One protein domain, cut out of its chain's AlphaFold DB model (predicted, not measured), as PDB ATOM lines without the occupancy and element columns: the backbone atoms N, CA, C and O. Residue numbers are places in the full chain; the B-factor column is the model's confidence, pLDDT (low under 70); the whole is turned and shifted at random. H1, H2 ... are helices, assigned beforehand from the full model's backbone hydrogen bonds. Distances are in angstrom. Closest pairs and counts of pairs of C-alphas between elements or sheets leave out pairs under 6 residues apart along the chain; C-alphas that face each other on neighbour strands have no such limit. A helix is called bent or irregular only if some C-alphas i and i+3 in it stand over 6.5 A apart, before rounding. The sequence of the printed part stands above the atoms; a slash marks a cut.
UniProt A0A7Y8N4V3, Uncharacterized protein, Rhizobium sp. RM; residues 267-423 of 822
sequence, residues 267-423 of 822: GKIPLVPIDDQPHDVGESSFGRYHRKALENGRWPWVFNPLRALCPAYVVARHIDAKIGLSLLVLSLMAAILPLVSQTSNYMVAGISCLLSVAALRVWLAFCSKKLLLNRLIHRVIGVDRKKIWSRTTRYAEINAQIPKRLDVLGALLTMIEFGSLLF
ATOM      1  N   GLY A 267      -1.501   2.678 133.997       86.69
ATOM      2  CA  GLY A 267      -2.664   2.735 133.105       86.69
ATOM      3  C   GLY A 267      -3.982   2.795 133.889       86.69
ATOM      4  O   GLY A 267      -4.298   3.817 134.490       86.69
ATOM      5  N   LYS A 268      -4.761   1.702 133.881       85.44
ATOM      6  CA  LYS A 268      -6.038   1.580 134.623       85.44
ATOM      7  C   LYS A 268      -5.936   0.743 135.906       85.44
ATOM      8  O   LYS A 268      -6.949   0.578 136.586       85.44
ATOM      9  N   ILE A 269      -4.766   0.181 136.210       89.00
ATOM     10  CA  ILE A 269      -4.567  -0.724 137.348       89.00
ATOM     11  C   ILE A 269      -3.840   0.035 138.463       89.00
ATOM     12  O   ILE A 269      -2.824   0.676 138.186       89.00
ATOM     13  N   PRO A 270      -4.345  -0.005 139.706       89.81
ATOM     14  CA  PRO A 270      -3.693   0.653 140.826       89.81
ATOM     15  C   PRO A 270      -2.412  -0.072 141.256       89.81
ATOM     16  O   PRO A 270      -2.351  -1.305 141.305       89.81
ATOM     17  N   LEU A 271      -1.402   0.723 141.592       88.81
ATOM     18  CA  LEU A 271      -0.150   0.297 142.200       88.81
ATOM     19  C   LEU A 271      -0.274   0.524 143.707       88.81
ATOM     20  O   LEU A 271      -0.285   1.665 144.162       88.81
ATOM     21  N   VAL A 272      -0.433  -0.561 144.464       84.00
ATOM     22  CA  VAL A 272      -0.487  -0.508 145.931       84.00
ATOM     23  C   VAL A 272       0.921  -0.785 146.464       84.00
ATOM     24  O   VAL A 272       1.460  -1.847 146.124       84.00
ATOM     25  N   PRO A 273       1.518   0.129 147.256       83.25
ATOM     26  CA  PRO A 273       2.813  -0.097 147.898       83.25
ATOM     27  C   PRO A 273       2.809  -1.398 148.696       83.25
ATOM     28  O   PRO A 273       1.787  -1.742 149.283       83.25
ATOM     29  N   ILE A 274       3.928  -2.121 148.704       78.06
ATOM     30  CA  ILE A 274       4.030  -3.423 149.384       78.06
ATOM     31  C   ILE A 274       3.699  -3.273 150.876       78.06
ATOM     32  O   ILE A 274       2.930  -4.071 151.402       78.06
ATOM     33  N   ASP A 275       4.168  -2.193 151.503       74.88
ATOM     34  CA  ASP A 275       3.931  -1.885 152.920       74.88
ATOM     35  C   ASP A 275       2.453  -1.626 153.263       74.88
ATOM     36  O   ASP A 275       2.016  -1.866 154.386       74.88
ATOM     37  N   ASP A 276       1.668  -1.150 152.291       80.00
ATOM     38  CA  ASP A 276       0.248  -0.815 152.460       80.00
ATOM     39  C   ASP A 276      -0.686  -1.958 152.059       80.00
ATOM     40  O   ASP A 276      -1.915  -1.843 152.163       80.00
ATOM     41  N   GLN A 277      -0.133  -3.058 151.547       75.06
ATOM     42  CA  GLN A 277      -0.933  -4.232 151.250       75.06
ATOM     43  C   GLN A 277      -1.395  -4.856 152.575       75.06
ATOM     44  O   GLN A 277      -0.593  -5.021 153.496       75.06
ATOM     45  N   PRO A 278      -2.688  -5.215 152.704       68.06
ATOM     46  CA  PRO A 278      -3.160  -5.924 153.885       68.06
ATOM     47  C   PRO A 278      -2.280  -7.157 154.123       68.06
ATOM     48  O   PRO A 278      -1.978  -7.865 153.165       68.06
ATOM     49  N   HIS A 279      -1.876  -7.432 155.364       58.56
ATOM     50  CA  HIS A 279      -0.969  -8.554 155.659       58.56
ATOM     51  C   HIS A 279      -1.518  -9.916 155.193       58.56
ATOM     52  O   HIS A 279      -0.750 -10.797 154.817       58.56
ATOM     53  N   ASP A 280      -2.839 -10.044 155.034       55.00
ATOM     54  CA  ASP A 280      -3.490 -11.202 154.411       55.00
ATOM     55  C   ASP A 280      -3.164 -11.387 152.908       55.00
ATOM     56  O   ASP A 280      -3.614 -12.347 152.287       55.00
ATOM     57  N   VAL A 281      -2.457 -10.466 152.246       51.75
ATOM     58  CA  VAL A 281      -2.276 -10.439 150.780       51.75
ATOM     59  C   VAL A 281      -1.058 -11.227 150.293       51.75
ATOM     60  O   VAL A 281      -1.067 -11.652 149.136       51.75
ATOM     61  N   GLY A 282      -0.085 -11.513 151.165       42.09
ATOM     62  CA  GLY A 282       1.177 -12.177 150.803       42.09
ATOM     63  C   GLY A 282       1.011 -13.533 150.102       42.09
ATOM     64  O   GLY A 282       1.757 -13.835 149.174       42.09
ATOM     65  N   GLU A 283      -0.039 -14.295 150.443       45.78
ATOM     66  CA  GLU A 283      -0.347 -15.601 149.824       45.78
ATOM     67  C   GLU A 283      -1.830 -15.790 149.435       45.78
ATOM     68  O   GLU A 283      -2.223 -16.804 148.845       45.78
ATOM     69  N   SER A 284      -2.698 -14.809 149.705       61.03
ATOM     70  CA  SER A 284      -4.133 -14.971 149.453       61.03
ATOM     71  C   SER A 284      -4.517 -14.862 147.976       61.03
ATOM     72  O   SER A 284      -3.816 -14.333 147.108       61.03
ATOM     73  N   SER A 285      -5.731 -15.332 147.667       70.06
ATOM     74  CA  SER A 285      -6.341 -15.201 146.335       70.06
ATOM     75  C   SER A 285      -6.444 -13.747 145.830       70.06
ATOM     76  O   SER A 285      -6.780 -13.535 144.659       70.06
ATOM     77  N   PHE A 286      -6.213 -12.750 146.692       76.06
ATOM     78  CA  PHE A 286      -6.225 -11.330 146.359       76.06
ATOM     79  C   PHE A 286      -4.886 -10.856 145.776       76.06
ATOM     80  O   PHE A 286      -4.891 -10.241 144.710       76.06
ATOM     81  N   GLY A 287      -3.750 -11.218 146.384       79.19
ATOM     82  CA  GLY A 287      -2.417 -10.865 145.874       79.19
ATOM     83  C   GLY A 287      -2.155 -11.458 144.491       79.19
ATOM     84  O   GLY A 287      -1.773 -10.749 143.559       79.19
ATOM     85  N   ARG A 288      -2.520 -12.735 144.295       82.69
ATOM     86  CA  ARG A 288      -2.472 -13.393 142.972       82.69
ATOM     87  C   ARG A 288      -3.328 -12.682 141.920       82.69
ATOM     88  O   ARG A 288      -2.934 -12.602 140.760       82.69
ATOM     89  N   TYR A 289      -4.491 -12.156 142.310       86.50
ATOM     90  CA  TYR A 289      -5.371 -11.409 141.407       86.50
ATOM     91  C   TYR A 289      -4.743 -10.076 140.980       86.50
ATOM     92  O   TYR A 289      -4.774  -9.741 139.797       86.50
ATOM     93  N   HIS A 290      -4.155  -9.338 141.927       87.00
ATOM     94  CA  HIS A 290      -3.479  -8.067 141.657       87.00
ATOM     95  C   HIS A 290      -2.239  -8.248 140.780       87.00
ATOM     96  O   HIS A 290      -2.123  -7.566 139.761       87.00
ATOM     97  N   ARG A 291      -1.382  -9.228 141.096       86.31
ATOM     98  CA  ARG A 291      -0.199  -9.559 140.286       86.31
ATOM     99  C   ARG A 291      -0.586  -9.914 138.847       86.31
ATOM    100  O   ARG A 291      -0.100  -9.292 137.908       86.31
ATOM    101  N   LYS A 292      -1.565 -10.809 138.675       88.50
ATOM    102  CA  LYS A 292      -2.077 -11.202 137.351       88.50
ATOM    103  C   LYS A 292      -2.715 -10.036 136.587       88.50
ATOM    104  O   LYS A 292      -2.714 -10.035 135.358       88.50
ATOM    105  N   ALA A 293      -3.273  -9.042 137.281       89.19
ATOM    106  CA  ALA A 293      -3.761  -7.826 136.636       89.19
ATOM    107  C   ALA A 293      -2.600  -6.973 136.104       89.19
ATOM    108  O   ALA A 293      -2.653  -6.525 134.958       89.19
ATOM    109  N   LEU A 294      -1.547  -6.781 136.906       89.38
ATOM    110  CA  LEU A 294      -0.366  -5.998 136.534       89.38
ATOM    111  C   LEU A 294       0.414  -6.606 135.363       89.38
ATOM    112  O   LEU A 294       0.826  -5.859 134.477       89.38
ATOM    113  N   GLU A 295       0.575  -7.930 135.342       89.69
ATOM    114  CA  GLU A 295       1.240  -8.665 134.254       89.69
ATOM    115  C   GLU A 295       0.487  -8.516 132.926       89.69
ATOM    116  O   GLU A 295       1.079  -8.203 131.898       89.69
ATOM    117  N   ASN A 296      -0.840  -8.669 132.951       87.88
ATOM    118  CA  ASN A 296      -1.666  -8.643 131.741       87.88
ATOM    119  C   ASN A 296      -2.036  -7.227 131.266       87.88
ATOM    120  O   ASN A 296      -2.612  -7.067 130.188       87.88
ATOM    121  N   GLY A 297      -1.838  -6.197 132.095       87.12
ATOM    122  CA  GLY A 297      -2.319  -4.835 131.826       87.12
ATOM    123  C   GLY A 297      -3.852  -4.697 131.763       87.12
ATOM    124  O   GLY A 297      -4.373  -3.635 131.410       87.12
ATOM    125  N   ARG A 298      -4.601  -5.756 132.102       88.31
ATOM    126  CA  ARG A 298      -6.072  -5.831 132.109       88.31
ATOM    127  C   ARG A 298      -6.556  -6.601 133.338       88.31
ATOM    128  O   ARG A 298      -5.840  -7.433 133.883       88.31
ATOM    129  N   TRP A 299      -7.796  -6.344 133.761       87.94
ATOM    130  CA  TRP A 299      -8.396  -7.045 134.901       87.94
ATOM    131  C   TRP A 299      -8.699  -8.510 134.553       87.94
ATOM    132  O   TRP A 299      -9.397  -8.750 133.564       87.94
ATOM    133  N   PRO A 300      -8.234  -9.483 135.355       87.88
ATOM    134  CA  PRO A 300      -8.575 -10.877 135.143       87.88
ATOM    135  C   PRO A 300     -10.037 -11.145 135.523       87.88
ATOM    136  O   PRO A 300     -10.577 -10.554 136.465       87.88
ATOM    137  N   TRP A 301     -10.667 -12.066 134.796       85.12
ATOM    138  CA  TRP A 301     -12.020 -12.538 135.071       85.12
ATOM    139  C   TRP A 301     -11.970 -13.621 136.147       85.12
ATOM    140  O   TRP A 301     -11.461 -14.713 135.910       85.12
ATOM    141  N   VAL A 302     -12.471 -13.313 137.343       85.19
ATOM    142  CA  VAL A 302     -12.561 -14.272 138.450       85.19
ATOM    143  C   VAL A 302     -13.958 -14.193 139.042       85.19
ATOM    144  O   VAL A 302     -14.359 -13.144 139.540       85.19
ATOM    145  N   PHE A 303     -14.681 -15.307 138.998       85.69
ATOM    146  CA  PHE A 303     -16.014 -15.428 139.571       85.69
ATOM    147  C   PHE A 303     -15.929 -15.968 141.001       85.69
ATOM    148  O   PHE A 303     -15.343 -17.023 141.227       85.69
ATOM    149  N   ASN A 304     -16.507 -15.249 141.968       84.19
ATOM    150  CA  ASN A 304     -16.613 -15.710 143.356       84.19
ATOM    151  C   ASN A 304     -18.094 -15.801 143.763       84.19
ATOM    152  O   ASN A 304     -18.667 -14.771 144.132       84.19
ATOM    153  N   PRO A 305     -18.716 -16.995 143.756       82.31
ATOM    154  CA  PRO A 305     -20.150 -17.138 144.027       82.31
ATOM    155  C   PRO A 305     -20.530 -16.662 145.434       82.31
ATOM    156  O   PRO A 305     -21.559 -16.021 145.617       82.31
ATOM    157  N   LEU A 306     -19.647 -16.862 146.417       82.50
ATOM    158  CA  LEU A 306     -19.849 -16.406 147.797       82.50
ATOM    159  C   LEU A 306     -20.043 -14.884 147.906       82.50
ATOM    160  O   LEU A 306     -20.718 -14.408 148.815       82.50
ATOM    161  N   ARG A 307     -19.483 -14.104 146.971       83.38
ATOM    162  CA  ARG A 307     -19.653 -12.643 146.942       83.38
ATOM    163  C   ARG A 307     -20.981 -12.210 146.328       83.38
ATOM    164  O   ARG A 307     -21.418 -11.102 146.622       83.38
ATOM    165  N   ALA A 308     -21.635 -13.067 145.541       85.25
ATOM    166  CA  ALA A 308     -22.991 -12.804 145.064       85.25
ATOM    167  C   ALA A 308     -23.979 -12.780 146.240       85.25
ATOM    168  O   ALA A 308     -24.839 -11.914 146.298       85.25
ATOM    169  N   LEU A 309     -23.810 -13.673 147.219       85.50
ATOM    170  CA  LEU A 309     -24.709 -13.813 148.372       85.50
ATOM    171  C   LEU A 309     -24.441 -12.805 149.506       85.50
ATOM    172  O   LEU A 309     -25.131 -12.825 150.521       85.50
ATOM    173  N   CYS A 310     -23.446 -11.921 149.369       87.50
ATOM    174  CA  CYS A 310     -23.126 -10.933 150.402       87.50
ATOM    175  C   CYS A 310     -24.266  -9.917 150.575       87.50
ATOM    176  O   CYS A 310     -24.605  -9.264 149.593       87.50
ATOM    177  N   PRO A 311     -24.790  -9.684 151.789       90.12
ATOM    178  CA  PRO A 311     -25.881  -8.732 152.013       90.12
ATOM    179  C   PRO A 311     -25.556  -7.315 151.520       90.12
ATOM    180  O   PRO A 311     -24.403  -6.877 151.596       90.12
ATOM    181  N   ALA A 312     -26.562  -6.570 151.060       90.88
ATOM    182  CA  ALA A 312     -26.444  -5.195 150.576       90.88
ATOM    183  C   ALA A 312     -25.736  -4.284 151.579       90.88
ATOM    184  O   ALA A 312     -24.885  -3.485 151.192       90.88
ATOM    185  N   TYR A 313     -26.025  -4.448 152.869       89.62
ATOM    186  CA  TYR A 313     -25.353  -3.712 153.938       89.62
ATOM    187  C   TYR A 313     -23.835  -3.969 153.966       89.62
ATOM    188  O   TYR A 313     -23.029  -3.039 154.032       89.62
ATOM    189  N   VAL A 314     -23.426  -5.236 153.844       86.69
ATOM    190  CA  VAL A 314     -22.010  -5.631 153.803       86.69
ATOM    191  C   VAL A 314     -21.345  -5.065 152.549       86.69
ATOM    192  O   VAL A 314     -20.224  -4.558 152.617       86.69
ATOM    193  N   VAL A 315     -22.042  -5.087 151.410       88.50
ATOM    194  CA  VAL A 315     -21.573  -4.460 150.165       88.50
ATOM    195  C   VAL A 315     -21.418  -2.948 150.347       88.50
ATOM    196  O   VAL A 315     -20.365  -2.416 149.991       88.50
ATOM    197  N   ALA A 316     -22.389  -2.268 150.963       87.25
ATOM    198  CA  ALA A 316     -22.346  -0.830 151.226       87.25
ATOM    199  C   ALA A 316     -21.112  -0.450 152.054       87.25
ATOM    200  O   ALA A 316     -20.323   0.436 151.691       87.25
ATOM    201  N   ARG A 317     -20.911  -1.194 153.143       83.44
ATOM    202  CA  ARG A 317     -19.842  -0.974 154.111       83.44
ATOM    203  C   ARG A 317     -18.467  -1.294 153.532       83.44
ATOM    204  O   ARG A 317     -17.569  -0.456 153.595       83.44
ATOM    205  N   HIS A 318     -18.290  -2.456 152.901       79.19
ATOM    206  CA  HIS A 318     -16.963  -2.961 152.518       79.19
ATOM    207  C   HIS A 318     -16.579  -2.738 151.051       79.19
ATOM    208  O   HIS A 318     -15.394  -2.544 150.779       79.19
ATOM    209  N   ILE A 319     -17.533  -2.657 150.115       83.31
ATOM    210  CA  ILE A 319     -17.249  -2.599 148.667       83.31
ATOM    211  C   ILE A 319     -17.626  -1.268 148.013       83.31
ATOM    212  O   ILE A 319     -16.766  -0.644 147.402       83.31
ATOM    213  N   ASP A 320     -18.886  -0.841 148.092       87.00
ATOM    214  CA  ASP A 320     -19.363   0.449 147.578       87.00
ATOM    215  C   ASP A 320     -20.724   0.809 148.190       87.00
ATOM    216  O   ASP A 320     -21.659   0.010 148.120       87.00
ATOM    217  N   ALA A 321     -20.849   2.018 148.750       87.94
ATOM    218  CA  ALA A 321     -22.058   2.467 149.439       87.94
ATOM    219  C   ALA A 321     -23.259   2.596 148.492       87.94
ATOM    220  O   ALA A 321     -24.371   2.220 148.856       87.94
ATOM    221  N   LYS A 322     -23.037   3.080 147.263       90.62
ATOM    222  CA  LYS A 322     -24.098   3.297 146.273       90.62
ATOM    223  C   LYS A 322     -24.634   1.968 145.761       90.62
ATOM    224  O   LYS A 322     -25.844   1.801 145.651       90.62
ATOM    225  N   ILE A 323     -23.739   1.012 145.499       90.75
ATOM    226  CA  ILE A 323     -24.137  -0.323 145.038       90.75
ATOM    227  C   ILE A 323     -24.933  -1.043 146.130       90.75
ATOM    228  O   ILE A 323     -26.010  -1.567 145.853       90.75
ATOM    229  N   GLY A 324     -24.450  -1.022 147.376       90.94
ATOM    230  CA  GLY A 324     -25.182  -1.613 148.496       90.94
ATOM    231  C   GLY A 324     -26.564  -0.982 148.692       90.94
ATOM    232  O   GLY A 324     -27.555  -1.702 148.756       90.94
ATOM    233  N   LEU A 325     -26.673   0.351 148.676       92.44
ATOM    234  CA  LEU A 325     -27.970   1.028 148.774       92.44
ATOM    235  C   LEU A 325     -28.907   0.659 147.612       92.44
ATOM    236  O   LEU A 325     -30.080   0.382 147.842       92.44
ATOM    237  N   SER A 326     -28.393   0.585 146.380       93.69
ATOM    238  CA  SER A 326     -29.203   0.193 145.220       93.69
ATOM    239  C   SER A 326     -29.754  -1.232 145.329       93.69
ATOM    240  O   SER A 326     -30.917  -1.452 145.004       93.69
ATOM    241  N   LEU A 327     -28.964  -2.186 145.846       94.62
ATOM    242  CA  LEU A 327     -29.422  -3.556 146.093       94.62
ATOM    243  C   LEU A 327     -30.555  -3.599 147.119       94.62
ATOM    244  O   LEU A 327     -31.546  -4.285 146.886       94.62
ATOM    245  N   LEU A 328     -30.414  -2.852 148.218       93.94
ATOM    246  CA  LEU A 328     -31.414  -2.796 149.282       93.94
ATOM    247  C   LEU A 328     -32.717  -2.142 148.807       93.94
ATOM    248  O   LEU A 328     -33.805  -2.629 149.098       93.94
ATOM    249  N   VAL A 329     -32.626  -1.055 148.039       94.94
ATOM    250  CA  VAL A 329     -33.812  -0.403 147.464       94.94
ATOM    251  C   VAL A 329     -34.506  -1.333 146.472       94.94
ATOM    252  O   VAL A 329     -35.721  -1.491 146.537       94.94
ATOM    253  N   LEU A 330     -33.756  -1.991 145.584       95.62
ATOM    254  CA  LEU A 330     -34.325  -2.928 144.616       95.62
ATOM    255  C   LEU A 330     -34.968  -4.150 145.291       95.62
ATOM    256  O   LEU A 330     -36.019  -4.590 144.833       95.62
ATOM    257  N   SER A 331     -34.387  -4.679 146.375       94.94
ATOM    258  CA  SER A 331     -34.980  -5.801 147.117       94.94
ATOM    259  C   SER A 331     -36.273  -5.402 147.827       94.94
ATOM    260  O   SER A 331     -37.255  -6.139 147.776       94.94
ATOM    261  N   LEU A 332     -36.310  -4.208 148.428       95.06
ATOM    262  CA  LEU A 332     -37.527  -3.668 149.031       95.06
ATOM    263  C   LEU A 332     -38.606  -3.417 147.976       95.06
ATOM    264  O   LEU A 332     -39.751  -3.812 148.173       95.06
ATOM    265  N   MET A 333     -38.252  -2.820 146.836       94.00
ATOM    266  CA  MET A 333     -39.197  -2.583 145.740       94.00
ATOM    267  C   MET A 333     -39.751  -3.890 145.168       94.00
ATOM    268  O   MET A 333     -40.949  -3.973 144.910       94.00
ATOM    269  N   ALA A 334     -38.917  -4.927 145.044       93.50
ATOM    270  CA  ALA A 334     -39.355  -6.255 144.620       93.50
ATOM    271  C   ALA A 334     -40.428  -6.862 145.542       93.50
ATOM    272  O   ALA A 334     -41.282  -7.601 145.060       93.50
ATOM    273  N   ALA A 335     -40.403  -6.546 146.841       91.44
ATOM    274  CA  ALA A 335     -41.393  -7.007 147.814       91.44
ATOM    275  C   ALA A 335     -42.625  -6.089 147.907       91.44
ATOM    276  O   ALA A 335     -43.750  -6.572 148.004       91.44
ATOM    277  N   ILE A 336     -42.421  -4.769 147.879       90.19
ATOM    278  CA  ILE A 336     -43.473  -3.770 148.110       90.19
ATOM    279  C   ILE A 336     -44.378  -3.611 146.886       90.19
ATOM    280  O   ILE A 336     -45.592  -3.547 147.049       90.19
ATOM    281  N   LEU A 337     -43.827  -3.565 145.665       87.88
ATOM    282  CA  LEU A 337     -44.624  -3.333 144.449       87.88
ATOM    283  C   LEU A 337     -45.736  -4.389 144.264       87.88
ATOM    284  O   LEU A 337     -46.883  -3.992 144.050       87.88
ATOM    285  N   PRO A 338     -45.464  -5.702 144.410       81.00
ATOM    286  CA  PRO A 338     -46.512  -6.721 144.360       81.00
ATOM    287  C   PRO A 338     -47.518  -6.648 145.519       81.00
ATOM    288  O   PRO A 338     -48.676  -7.021 145.348       81.00
ATOM    289  N   LEU A 339     -47.084  -6.181 146.697       80.62
ATOM    290  CA  LEU A 339     -47.914  -6.110 147.902       80.62
ATOM    291  C   LEU A 339     -48.920  -4.955 147.851       80.62
ATOM    292  O   LEU A 339     -50.066  -5.119 148.254       80.62
ATOM    293  N   VAL A 340     -48.484  -3.788 147.374       77.75
ATOM    294  CA  VAL A 340     -49.309  -2.569 147.332       77.75
ATOM    295  C   VAL A 340     -50.456  -2.703 146.334       77.75
ATOM    296  O   VAL A 340     -51.501  -2.082 146.503       77.75
ATOM    297  N   SER A 341     -50.273  -3.512 145.293       67.50
ATOM    298  CA  SER A 341     -51.213  -3.589 144.181       67.50
ATOM    299  C   SER A 341     -51.107  -4.931 143.472       67.50
ATOM    300  O   SER A 341     -50.079  -5.251 142.872       67.50
ATOM    301  N   GLN A 342     -52.200  -5.688 143.472       66.38
ATOM    302  CA  GLN A 342     -52.281  -7.028 142.879       66.38
ATOM    303  C   GLN A 342     -52.538  -6.985 141.361       66.38
ATOM    304  O   GLN A 342     -53.204  -7.851 140.798       66.38
ATOM    305  N   THR A 343     -52.030  -5.959 140.672       66.81
ATOM    306  CA  THR A 343     -52.155  -5.875 139.210       66.81
ATOM    307  C   THR A 343     -51.039  -6.651 138.521       66.81
ATOM    308  O   THR A 343     -49.911  -6.747 139.018       66.81
ATOM    309  N   SER A 344     -51.315  -7.093 137.293       69.81
ATOM    310  CA  SER A 344     -50.295  -7.689 136.428       69.81
ATOM    311  C   SER A 344     -49.087  -6.765 136.198       69.81
ATOM    312  O   SER A 344     -47.967  -7.254 136.079       69.81
ATOM    313  N   ASN A 345     -49.270  -5.440 136.159       79.56
ATOM    314  CA  ASN A 345     -48.184  -4.496 135.863       79.56
ATOM    315  C   ASN A 345     -47.184  -4.382 137.017       79.56
ATOM    316  O   ASN A 345     -45.973  -4.458 136.802       79.56
ATOM    317  N   TYR A 346     -47.680  -4.244 138.246       81.94
ATOM    318  CA  TYR A 346     -46.827  -4.160 139.432       81.94
ATOM    319  C   TYR A 346     -46.160  -5.501 139.762       81.94
ATOM    320  O   TYR A 346     -45.017  -5.518 140.215       81.94
ATOM    321  N   MET A 347     -46.806  -6.622 139.422       80.81
ATOM    322  CA  MET A 347     -46.180  -7.947 139.447       80.81
ATOM    323  C   MET A 347     -45.001  -8.054 138.476       80.81
ATOM    324  O   MET A 347     -43.915  -8.480 138.868       80.81
ATOM    325  N   VAL A 348     -45.169  -7.608 137.225       85.50
ATOM    326  CA  VAL A 348     -44.072  -7.570 136.238       85.50
ATOM    327  C   VAL A 348     -42.950  -6.633 136.698       85.50
ATOM    328  O   VAL A 348     -41.776  -6.981 136.571       85.50
ATOM    329  N   ALA A 349     -43.287  -5.482 137.285       87.62
ATOM    330  CA  ALA A 349     -42.302  -4.567 137.859       87.62
ATOM    331  C   ALA A 349     -41.521  -5.215 139.016       87.62
ATOM    332  O   ALA A 349     -40.294  -5.141 139.036       87.62
ATOM    333  N   GLY A 350     -42.200  -5.921 139.928       89.06
ATOM    334  CA  GLY A 350     -41.561  -6.671 141.013       89.06
ATOM    335  C   GLY A 350     -40.617  -7.767 140.501       89.06
ATOM    336  O   GLY A 350     -39.479  -7.869 140.963       89.06
ATOM    337  N   ILE A 351     -41.032  -8.526 139.479       90.44
ATOM    338  CA  ILE A 351     -40.183  -9.531 138.815       90.44
ATOM    339  C   ILE A 351     -38.967  -8.869 138.145       90.44
ATOM    340  O   ILE A 351     -37.848  -9.365 138.269       90.44
ATOM    341  N   SER A 352     -39.155  -7.725 137.483       93.06
ATOM    342  CA  SER A 352     -38.058  -6.937 136.901       93.06
ATOM    343  C   SER A 352     -37.056  -6.475 137.967       93.06
ATOM    344  O   SER A 352     -35.840  -6.574 137.769       93.06
ATOM    345  N   CYS A 353     -37.534  -6.055 139.145       94.00
ATOM    346  CA  CYS A 353     -36.677  -5.746 140.287       94.00
ATOM    347  C   CYS A 353     -35.900  -6.982 140.768       94.00
ATOM    348  O   CYS A 353     -34.689  -6.879 140.956       94.00
ATOM    349  N   LEU A 354     -36.535  -8.156 140.896       93.81
ATOM    350  CA  LEU A 354     -35.848  -9.404 141.271       93.81
ATOM    351  C   LEU A 354     -34.741  -9.781 140.277       93.81
ATOM    352  O   LEU A 354     -33.623 -10.103 140.687       93.81
ATOM    353  N   LEU A 355     -35.019  -9.690 138.975       95.06
ATOM    354  CA  LEU A 355     -34.029  -9.947 137.926       95.06
ATOM    355  C   LEU A 355     -32.879  -8.935 137.972       95.06
ATOM    356  O   LEU A 355     -31.716  -9.313 137.832       95.06
ATOM    357  N   SER A 356     -33.186  -7.664 138.235       95.38
ATOM    358  CA  SER A 356     -32.183  -6.605 138.392       95.38
ATOM    359  C   SER A 356     -31.279  -6.856 139.601       95.38
ATOM    360  O   SER A 356     -30.059  -6.714 139.495       95.38
ATOM    361  N   VAL A 357     -31.847  -7.293 140.734       95.06
ATOM    362  CA  VAL A 357     -31.069  -7.716 141.908       95.06
ATOM    363  C   VAL A 357     -30.155  -8.879 141.530       95.06
ATOM    364  O   VAL A 357     -28.952  -8.797 141.769       95.06
ATOM    365  N   ALA A 358     -30.682  -9.933 140.902       93.44
ATOM    366  CA  ALA A 358     -29.891 -11.094 140.495       93.44
ATOM    367  C   ALA A 358     -28.738 -10.713 139.546       93.44
ATOM    368  O   ALA A 358     -27.594 -11.120 139.765       93.44
ATOM    369  N   ALA A 359     -28.997  -9.867 138.546       94.44
ATOM    370  CA  ALA A 359     -27.980  -9.380 137.618       94.44
ATOM    371  C   ALA A 359     -26.880  -8.580 138.336       94.44
ATOM    372  O   ALA A 359     -25.688  -8.825 138.123       94.44
ATOM    373  N   LEU A 360     -27.261  -7.669 139.238       93.88
ATOM    374  CA  LEU A 360     -26.311  -6.860 140.001       93.88
ATOM    375  C   LEU A 360     -25.450  -7.723 140.941       93.88
ATOM    376  O   LEU A 360     -24.256  -7.463 141.105       93.88
ATOM    377  N   ARG A 361     -26.021  -8.795 141.502       92.38
ATOM    378  CA  ARG A 361     -25.323  -9.784 142.345       92.38
ATOM    379  C   ARG A 361     -24.292 -10.589 141.565       92.38
ATOM    380  O   ARG A 361     -23.158 -10.744 142.021       92.38
ATOM    381  N   VAL A 362     -24.661 -11.068 140.377       92.31
ATOM    382  CA  VAL A 362     -23.740 -11.779 139.478       92.31
ATOM    383  C   VAL A 362     -22.609 -10.849 139.045       92.31
ATOM    384  O   VAL A 362     -21.438 -11.222 139.112       92.31
ATOM    385  N   TRP A 363     -22.923  -9.604 138.686       92.94
ATOM    386  CA  TRP A 363     -21.914  -8.607 138.333       92.94
ATOM    387  C   TRP A 363     -20.951  -8.302 139.494       92.94
ATOM    388  O   TRP A 363     -19.731  -8.242 139.296       92.94
ATOM    389  N   LEU A 364     -21.465  -8.185 140.723       91.25
ATOM    390  CA  LEU A 364     -20.658  -8.030 141.939       91.25
ATOM    391  C   LEU A 364     -19.716  -9.214 142.170       91.25
ATOM    392  O   LEU A 364     -18.566  -9.008 142.565       91.25
ATOM    393  N   ALA A 365     -20.156 -10.442 141.894       89.94
ATOM    394  CA  ALA A 365     -19.312 -11.626 142.024       89.94
ATOM    395  C   ALA A 365     -18.062 -11.550 141.133       89.94
ATOM    396  O   ALA A 365     -16.973 -11.908 141.591       89.94
ATOM    397  N   PHE A 366     -18.195 -11.009 139.915       90.31
ATOM    398  CA  PHE A 366     -17.072 -10.750 139.006       90.31
ATOM    399  C   PHE A 366     -16.226  -9.537 139.418       90.31
ATOM    400  O   PHE A 366     -14.998  -9.574 139.335       90.31
ATOM    401  N   CYS A 367     -16.855  -8.447 139.867       88.75
ATOM    402  CA  CYS A 367     -16.166  -7.171 140.096       88.75
ATOM    403  C   CYS A 367     -15.648  -6.964 141.529       88.75
ATOM    404  O   CYS A 367     -14.902  -6.014 141.766       88.75
ATOM    405  N   SER A 368     -15.999  -7.828 142.484       86.69
ATOM    406  CA  SER A 368     -15.708  -7.655 143.918       86.69
ATOM    407  C   SER A 368     -14.239  -7.329 144.225       86.69
ATOM    408  O   SER A 368     -13.955  -6.328 144.881       86.69
ATOM    409  N   LYS A 369     -13.291  -8.124 143.710       86.00
ATOM    410  CA  LYS A 369     -11.846  -7.915 143.933       86.00
ATOM    411  C   LYS A 369     -11.344  -6.603 143.326       86.00
ATOM    412  O   LYS A 369     -10.587  -5.880 143.966       86.00
ATOM    413  N   LYS A 370     -11.814  -6.267 142.120       89.00
ATOM    414  CA  LYS A 370     -11.500  -5.004 141.437       89.00
ATOM    415  C   LYS A 370     -11.990  -3.791 142.235       89.00
ATOM    416  O   LYS A 370     -11.250  -2.824 142.392       89.00
ATOM    417  N   LEU A 371     -13.223  -3.836 142.743       88.31
ATOM    418  CA  LEU A 371     -13.807  -2.751 143.537       88.31
ATOM    419  C   LEU A 371     -13.072  -2.563 144.870       88.31
ATOM    420  O   LEU A 371     -12.772  -1.430 145.239       88.31
ATOM    421  N   LEU A 372     -12.713  -3.659 145.547       84.88
ATOM    422  CA  LEU A 372     -11.909  -3.614 146.771       84.88
ATOM    423  C   LEU A 372     -10.544  -2.965 146.529       84.88
ATOM    424  O   LEU A 372     -10.160  -2.067 147.272       84.88
ATOM    425  N   LEU A 373      -9.846  -3.356 145.460       86.62
ATOM    426  CA  LEU A 373      -8.543  -2.781 145.133       86.62
ATOM    427  C   LEU A 373      -8.644  -1.286 144.797       86.62
ATOM    428  O   LEU A 373      -7.829  -0.485 145.250       86.62
ATOM    429  N   ASN A 374      -9.693  -0.893 144.069       87.88
ATOM    430  CA  ASN A 374      -9.979   0.515 143.822       87.88
ATOM    431  C   ASN A 374     -10.270   1.283 145.118       87.88
ATOM    432  O   ASN A 374      -9.805   2.405 145.267       87.88
ATOM    433  N   ARG A 375     -11.007   0.722 146.079       87.00
ATOM    434  CA  ARG A 375     -11.215   1.391 147.372       87.00
ATOM    435  C   ARG A 375      -9.920   1.540 148.164       87.00
ATOM    436  O   ARG A 375      -9.675   2.621 148.694       87.00
ATOM    437  N   LEU A 376      -9.106   0.486 148.225       86.19
ATOM    438  CA  LEU A 376      -7.826   0.501 148.935       86.19
ATOM    439  C   LEU A 376      -6.917   1.614 148.412       86.19
ATOM    440  O   LEU A 376      -6.457   2.428 149.203       86.19
ATOM    441  N   ILE A 377      -6.749   1.740 147.090       89.50
ATOM    442  CA  ILE A 377      -5.886   2.795 146.540       89.50
ATOM    443  C   ILE A 377      -6.409   4.204 146.847       89.50
ATOM    444  O   ILE A 377      -5.620   5.103 147.113       89.50
ATOM    445  N   HIS A 378      -7.731   4.420 146.871       89.00
ATOM    446  CA  HIS A 378      -8.284   5.727 147.242       89.00
ATOM    447  C   HIS A 378      -8.028   6.052 148.718       89.00
ATOM    448  O   HIS A 378      -7.789   7.215 149.038       89.00
ATOM    449  N   ARG A 379      -8.034   5.045 149.605       88.38
ATOM    450  CA  ARG A 379      -7.622   5.229 151.002       88.38
ATOM    451  C   ARG A 379      -6.140   5.563 151.096       88.38
ATOM    452  O   ARG A 379      -5.822   6.569 151.710       88.38
ATOM    453  N   VAL A 380      -5.272   4.804 150.425       90.00
ATOM    454  CA  VAL A 380      -3.821   5.069 150.387       90.00
ATOM    455  C   VAL A 380      -3.537   6.492 149.899       90.00
ATOM    456  O   VAL A 380      -2.840   7.236 150.574       90.00
ATOM    457  N   ILE A 381      -4.164   6.928 148.800       90.69
ATOM    458  CA  ILE A 381      -4.041   8.308 148.296       90.69
ATOM    459  C   ILE A 381      -4.527   9.329 149.337       90.69
ATOM    460  O   ILE A 381      -3.934  10.395 149.487       90.69
ATOM    461  N   GLY A 382      -5.621   9.036 150.045       90.12
ATOM    462  CA  GLY A 382      -6.128   9.891 151.118       90.12
ATOM    463  C   GLY A 382      -5.152  10.011 152.291       90.12
ATOM    464  O   GLY A 382      -4.950  11.110 152.799       90.12
ATOM    465  N   VAL A 383      -4.525   8.906 152.686       89.50
ATOM    466  CA  VAL A 383      -3.536   8.838 153.773       89.50
ATOM    467  C   VAL A 383      -2.231   9.535 153.381       89.50
ATOM    468  O   VAL A 383      -1.710  10.329 154.164       89.50
ATOM    469  N   ASP A 384      -1.764   9.352 152.144       90.19
ATOM    470  CA  ASP A 384      -0.578  10.038 151.607       90.19
ATOM    471  C   ASP A 384      -0.791  11.556 151.536       90.19
ATOM    472  O   ASP A 384       0.100  12.325 151.904       90.19
ATOM    473  N   ARG A 385      -2.000  12.011 151.176       88.56
ATOM    474  CA  ARG A 385      -2.376  13.438 151.228       88.56
ATOM    475  C   ARG A 385      -2.395  14.004 152.646       88.56
ATOM    476  O   ARG A 385      -2.087  15.179 152.820       88.56
ATOM    477  N   LYS A 386      -2.748  13.190 153.646       87.69
ATOM    478  CA  LYS A 386      -2.663  13.557 155.069       87.69
ATOM    479  C   LYS A 386      -1.222  13.518 155.605       87.69
ATOM    480  O   LYS A 386      -1.020  13.882 156.757       87.69
ATOM    481  N   LYS A 387      -0.239  13.094 154.792       87.62
ATOM    482  CA  LYS A 387       1.186  12.966 155.150       87.62
ATOM    483  C   LYS A 387       1.436  12.077 156.378       87.62
ATOM    484  O   LYS A 387       2.350  12.327 157.163       87.62
ATOM    485  N   ILE A 388       0.620  11.037 156.549       85.00
ATOM    486  CA  ILE A 388       0.763  10.077 157.651       85.00
ATOM    487  C   ILE A 388       1.873   9.083 157.297       85.00
ATOM    488  O   ILE A 388       1.764   8.343 156.313       85.00
ATOM    489  N   TRP A 389       2.930   9.079 158.108       85.56
ATOM    490  CA  TRP A 389       4.144   8.296 157.869       85.56
ATOM    491  C   TRP A 389       4.341   7.135 158.851       85.56
ATOM    492  O   TRP A 389       4.871   6.106 158.448       85.56
ATOM    493  N   SER A 390       3.880   7.244 160.103       83.12
ATOM    494  CA  SER A 390       4.082   6.171 161.086       83.12
ATOM    495  C   SER A 390       3.304   4.903 160.731       83.12
ATOM    496  O   SER A 390       2.129   4.968 160.360       83.12
ATOM    497  N   ARG A 391       3.957   3.737 160.846       79.56
ATOM    498  CA  ARG A 391       3.440   2.450 160.348       79.56
ATOM    499  C   ARG A 391       2.133   2.049 161.024       79.56
ATOM    500  O   ARG A 391       1.162   1.744 160.334       79.56
ATOM    501  N   THR A 392       2.065   2.110 162.352       79.50
ATOM    502  CA  THR A 392       0.842   1.786 163.108       79.50
ATOM    503  C   THR A 392      -0.334   2.693 162.769       79.50
ATOM    504  O   THR A 392      -1.424   2.194 162.490       79.50
ATOM    505  N   THR A 393      -0.143   4.016 162.755       82.56
ATOM    506  CA  THR A 393      -1.248   4.948 162.469       82.56
ATOM    507  C   THR A 393      -1.694   4.858 161.014       82.56
ATOM    508  O   THR A 393      -2.890   4.881 160.727       82.56
ATOM    509  N   ARG A 394      -0.746   4.664 160.093       86.62
ATOM    510  CA  ARG A 394      -1.001   4.450 158.671       86.62
ATOM    511  C   ARG A 394      -1.802   3.177 158.440       86.62
ATOM    512  O   ARG A 394      -2.844   3.226 157.787       86.62
ATOM    513  N   TYR A 395      -1.363   2.058 159.015       81.00
ATOM    514  CA  TYR A 395      -2.091   0.796 158.947       81.00
ATOM    515  C   TYR A 395      -3.486   0.940 159.556       81.00
ATOM    516  O   TYR A 395      -4.463   0.516 158.942       81.00
ATOM    517  N   ALA A 396      -3.602   1.586 160.720       81.00
ATOM    518  CA  ALA A 396      -4.877   1.822 161.384       81.00
ATOM    519  C   ALA A 396      -5.831   2.682 160.547       81.00
ATOM    520  O   ALA A 396      -7.019   2.402 160.552       81.00
ATOM    521  N   GLU A 397      -5.346   3.674 159.797       83.06
ATOM    522  CA  GLU A 397      -6.176   4.545 158.953       83.06
ATOM    523  C   GLU A 397      -6.572   3.860 157.628       83.06
ATOM    524  O   GLU A 397      -7.720   3.948 157.181       83.06
ATOM    525  N   ILE A 398      -5.652   3.114 157.002       83.00
ATOM    526  CA  ILE A 398      -5.926   2.333 155.781       83.00
ATOM    527  C   ILE A 398      -6.912   1.201 156.093       83.00
ATOM    528  O   ILE A 398      -7.925   1.020 155.397       83.00
ATOM    529  N   ASN A 399      -6.627   0.472 157.171       74.50
ATOM    530  CA  ASN A 399      -7.387  -0.670 157.654       74.50
ATOM    531  C   ASN A 399      -8.340  -0.303 158.782       74.50
ATOM    532  O   ASN A 399      -8.767  -1.210 159.494       74.50
ATOM    533  N   ALA A 400      -8.726   0.974 158.899       66.88
ATOM    534  CA  ALA A 400      -9.807   1.425 159.767       66.88
ATOM    535  C   ALA A 400     -11.076   0.677 159.350       66.88
ATOM    536  O   ALA A 400     -11.847   1.077 158.469       66.88
ATOM    537  N   GLN A 401     -11.243  -0.508 159.918       59.28
ATOM    538  CA  GLN A 401     -12.441  -1.297 159.857       59.28
ATOM    539  C   GLN A 401     -13.314  -0.723 160.958       59.28
ATOM    540  O   GLN A 401     -12.946  -0.703 162.130       59.28
ATOM    541  N   ILE A 402     -14.461  -0.200 160.534       52.31
ATOM    542  CA  ILE A 402     -15.531   0.292 161.402       52.31
ATOM    543  C   ILE A 402     -15.727  -0.735 162.534       52.31
ATOM    544  O   ILE A 402     -15.783  -1.931 162.220       52.31
ATOM    545  N   PRO A 403     -15.804  -0.296 163.805       51.03
ATOM    546  CA  PRO A 403     -15.629  -1.117 165.003       51.03
ATOM    547  C   PRO A 403     -16.347  -2.469 164.946       51.03
ATOM    548  O   PRO A 403     -17.504  -2.549 164.537       51.03
ATOM    549  N   LYS A 404     -15.669  -3.519 165.433       50.53
ATOM    550  CA  LYS A 404     -16.169  -4.905 165.574       50.53
ATOM    551  C   LYS A 404     -17.371  -5.060 166.525       50.53
ATOM    552  O   LYS A 404     -17.815  -6.184 166.741       50.53
ATOM    553  N   ARG A 405     -17.893  -3.977 167.120       56.12
ATOM    554  CA  ARG A 405     -19.140  -4.051 167.899       56.12
ATOM    555  C   ARG A 405     -20.231  -4.587 166.978       56.12
ATOM    556  O   ARG A 405     -20.297  -4.148 165.831       56.12
ATOM    557  N   LEU A 406     -21.038  -5.535 167.470       56.91
ATOM    558  CA  LEU A 406     -22.192  -6.060 166.741       56.91
ATOM    559  C   LEU A 406     -22.973  -4.874 166.185       56.91
ATOM    560  O   LEU A 406     -23.590  -4.117 166.935       56.91
ATOM    561  N   ASP A 407     -22.897  -4.687 164.874       74.94
ATOM    562  CA  ASP A 407     -23.635  -3.635 164.210       74.94
ATOM    563  C   ASP A 407     -25.073  -4.130 164.088       74.94
ATOM    564  O   ASP A 407     -25.458  -4.758 163.103       74.94
ATOM    565  N   VAL A 408     -25.835  -3.941 165.167       82.19
ATOM    566  CA  VAL A 408     -27.246  -4.339 165.270       82.19
ATOM    567  C   VAL A 408     -28.031  -3.773 164.088       82.19
ATOM    568  O   VAL A 408     -28.879  -4.454 163.520       82.19
ATOM    569  N   LEU A 409     -27.688  -2.555 163.665       83.00
ATOM    570  CA  LEU A 409     -28.269  -1.886 162.507       83.00
ATOM    571  C   LEU A 409     -27.958  -2.652 161.215       83.00
ATOM    572  O   LEU A 409     -28.852  -2.912 160.413       83.00
ATOM    573  N   GLY A 410     -26.707  -3.085 161.049       84.69
ATOM    574  CA  GLY A 410     -26.303  -3.983 159.973       84.69
ATOM    575  C   GLY A 410     -27.093  -5.290 159.958       84.69
ATOM    576  O   GLY A 410     -27.660  -5.640 158.927       84.69
ATOM    577  N   ALA A 411     -27.191  -5.976 161.099       85.31
ATOM    578  CA  ALA A 411     -27.953  -7.220 161.216       85.31
ATOM    579  C   ALA A 411     -29.434  -7.018 160.848       85.31
ATOM    580  O   ALA A 411     -29.964  -7.759 160.020       85.31
ATOM    581  N   LEU A 412     -30.077  -5.969 161.370       90.00
ATOM    582  CA  LEU A 412     -31.459  -5.614 161.037       90.00
ATOM    583  C   LEU A 412     -31.645  -5.377 159.534       90.00
ATOM    584  O   LEU A 412     -32.545  -5.959 158.934       90.00
ATOM    585  N   LEU A 413     -30.769  -4.591 158.899       89.62
ATOM    586  CA  LEU A 413     -30.839  -4.330 157.457       89.62
ATOM    587  C   LEU A 413     -30.657  -5.606 156.630       89.62
ATOM    588  O   LEU A 413     -31.362  -5.790 155.640       89.62
ATOM    589  N   THR A 414     -29.762  -6.510 157.043       90.94
ATOM    590  CA  THR A 414     -29.608  -7.806 156.364       90.94
ATOM    591  C   THR A 414     -30.846  -8.688 156.506       90.94
ATOM    592  O   THR A 414     -31.261  -9.308 155.530       90.94
ATOM    593  N   MET A 415     -31.482  -8.706 157.681       92.19
ATOM    594  CA  MET A 415     -32.713  -9.468 157.907       92.19
ATOM    595  C   MET A 415     -33.873  -8.912 157.079       92.19
ATOM    596  O   MET A 415     -34.604  -9.684 156.464       92.19
ATOM    597  N   ILE A 416     -34.007  -7.585 157.006       92.88
ATOM    598  CA  ILE A 416     -35.012  -6.912 156.171       92.88
ATOM    599  C   ILE A 416     -34.811  -7.271 154.697       92.88
ATOM    600  O   ILE A 416     -35.761  -7.624 154.005       92.88
ATOM    601  N   GLU A 417     -33.573  -7.214 154.214       94.06
ATOM    602  CA  GLU A 417     -33.238  -7.543 152.834       94.06
ATOM    603  C   GLU A 417     -33.568  -9.004 152.495       94.06
ATOM    604  O   GLU A 417     -34.310  -9.257 151.543       94.06
ATOM    605  N   PHE A 418     -33.078  -9.971 153.278       93.06
ATOM    606  CA  PHE A 418     -33.377 -11.386 153.043       93.06
ATOM    607  C   PHE A 418     -34.869 -11.688 153.181       93.06
ATOM    608  O   PHE A 418     -35.416 -12.408 152.347       93.06
ATOM    609  N   GLY A 419     -35.534 -11.096 154.177       93.62
ATOM    610  CA  GLY A 419     -36.978 -11.196 154.354       93.62
ATOM    611  C   GLY A 419     -37.738 -10.665 153.139       93.62
ATOM    612  O   GLY A 419     -38.636 -11.340 152.646       93.62
ATOM    613  N   SER A 420     -37.331  -9.513 152.594       93.25
ATOM    614  CA  SER A 420     -37.948  -8.927 151.398       93.25
ATOM    615  C   SER A 420     -37.783  -9.813 150.160       93.25
ATOM    616  O   SER A 420     -38.749 -10.044 149.438       93.25
ATOM    617  N   LEU A 421     -36.595 -10.388 149.941       93.94
ATOM    618  CA  LEU A 421     -36.343 -11.276 148.803       93.94
ATOM    619  C   LEU A 421     -37.094 -12.603 148.929       93.94
ATOM    620  O   LEU A 421     -37.668 -13.070 147.946       93.94
ATOM    621  N   LEU A 422     -37.111 -13.197 150.126       94.19
ATOM    622  CA  LEU A 422     -37.857 -14.424 150.393       94.19
ATOM    623  C   LEU A 422     -39.356 -14.198 150.186       94.19
ATOM    624  O   LEU A 422     -40.002 -14.981 149.495       94.19
ATOM    625  N   PHE A 423     -39.889 -13.106 150.735       93.31
ATOM    626  CA  PHE A 423     -41.283 -12.727 150.555       93.31
ATOM    627  C   PHE A 423     -41.623 -12.526 149.076       93.31
ATOM    628  O   PHE A 423     -42.584 -13.113 148.592       93.31
TER     629      PHE A 423
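What this domain is: This is residues 267 to 423 of the 822 residues of an uncharacterized protein of Rhizobium sp. RM (UniProt A0A7Y8N4V3). A long helical hairpin of H4 and H5a makes one end of this elongated model; H3 folds back on the beginning of H4, and H7 packs at a slant over H3 and H4. At residues 367 and 368 the chain bends away from the hairpin into H5b, which leads to a looser end with H6 packed on it and H1 near it, and residues 403 to 408 stick out on the way back to H7. The printed part has 157 residues with seven named helices, H1 to H7 in chain order, and no named strand: its class is all helix. It is loose, with a radius of gyration of the C-alphas of 18.8 A and spans of 60 by 38 by 26 A.

Where its parts are: Look first for H5, residues 344 to 385, assigned as one helix by its hydrogen bonds but bent: C-alphas 366 and 369 are 7.7 A apart. Find C-alpha 344 at (-50.295, -7.689, 136.428); arm H5a runs 33.5 A from there to residue 366, and arm H5b, residues 369 to 385, runs 24.5 A. Before it come H4, residues 321 to 340, 27.8 A long, H3, residues 312 to 318, H2, residues 305 to 308, and H1, residues 285 to 296, 16.7 A long. H4 is neither bent nor irregular, but only just: C-alphas 335 and 338 are 6.2 A apart. After it come H6, residues 391 to 398, and H7, residues 408 to 423, which ends 22.0 A on at C-alpha 423 (-41.283, -12.727, 150.555).

How they stand to each other: Start at the hairpin of H4 and H5a, which touch at a shallow tilt of 24 degrees, opposite ways; their closest C-alphas, Ala 334 and Gly 350, are 4.2 A apart. H3 and H4 are a hairpin too, at 7 degrees, with C-alphas Ala 316 and Gly 324 closest at 4.0 A. H7 touches H4 with residues 417 to 423 alone, at a steep tilt of 44 degrees, closest at C-alphas Ala 335 and Ser 420, 5.3 A. H2 touches H5a, with C-alphas Ala 308 and Arg 361 at 4.7 A. H5b stands at 67 degrees to H5a, a steep tilt only just short of about perpendicular. H6 touches H5b, with C-alphas Arg 379 and Ile 398 at 5.8 A, and H1 is close to H5b but not clearly touching. Every O i to N i+4 pair is within hydrogen-bond range in H3, H5a, H5b, H6 and H7; H1 has 7 of 8, H4 14 of 16, and H2 is too short for such a pair.

The domain as a whole: The C-alphas of Thr 343 and Ser 390, the two farthest apart, are 61.5 A apart. The printed part has no cut and no long link. Confidence is under 70 at residues 278 to 284, 341 to 344 and 400 to 406.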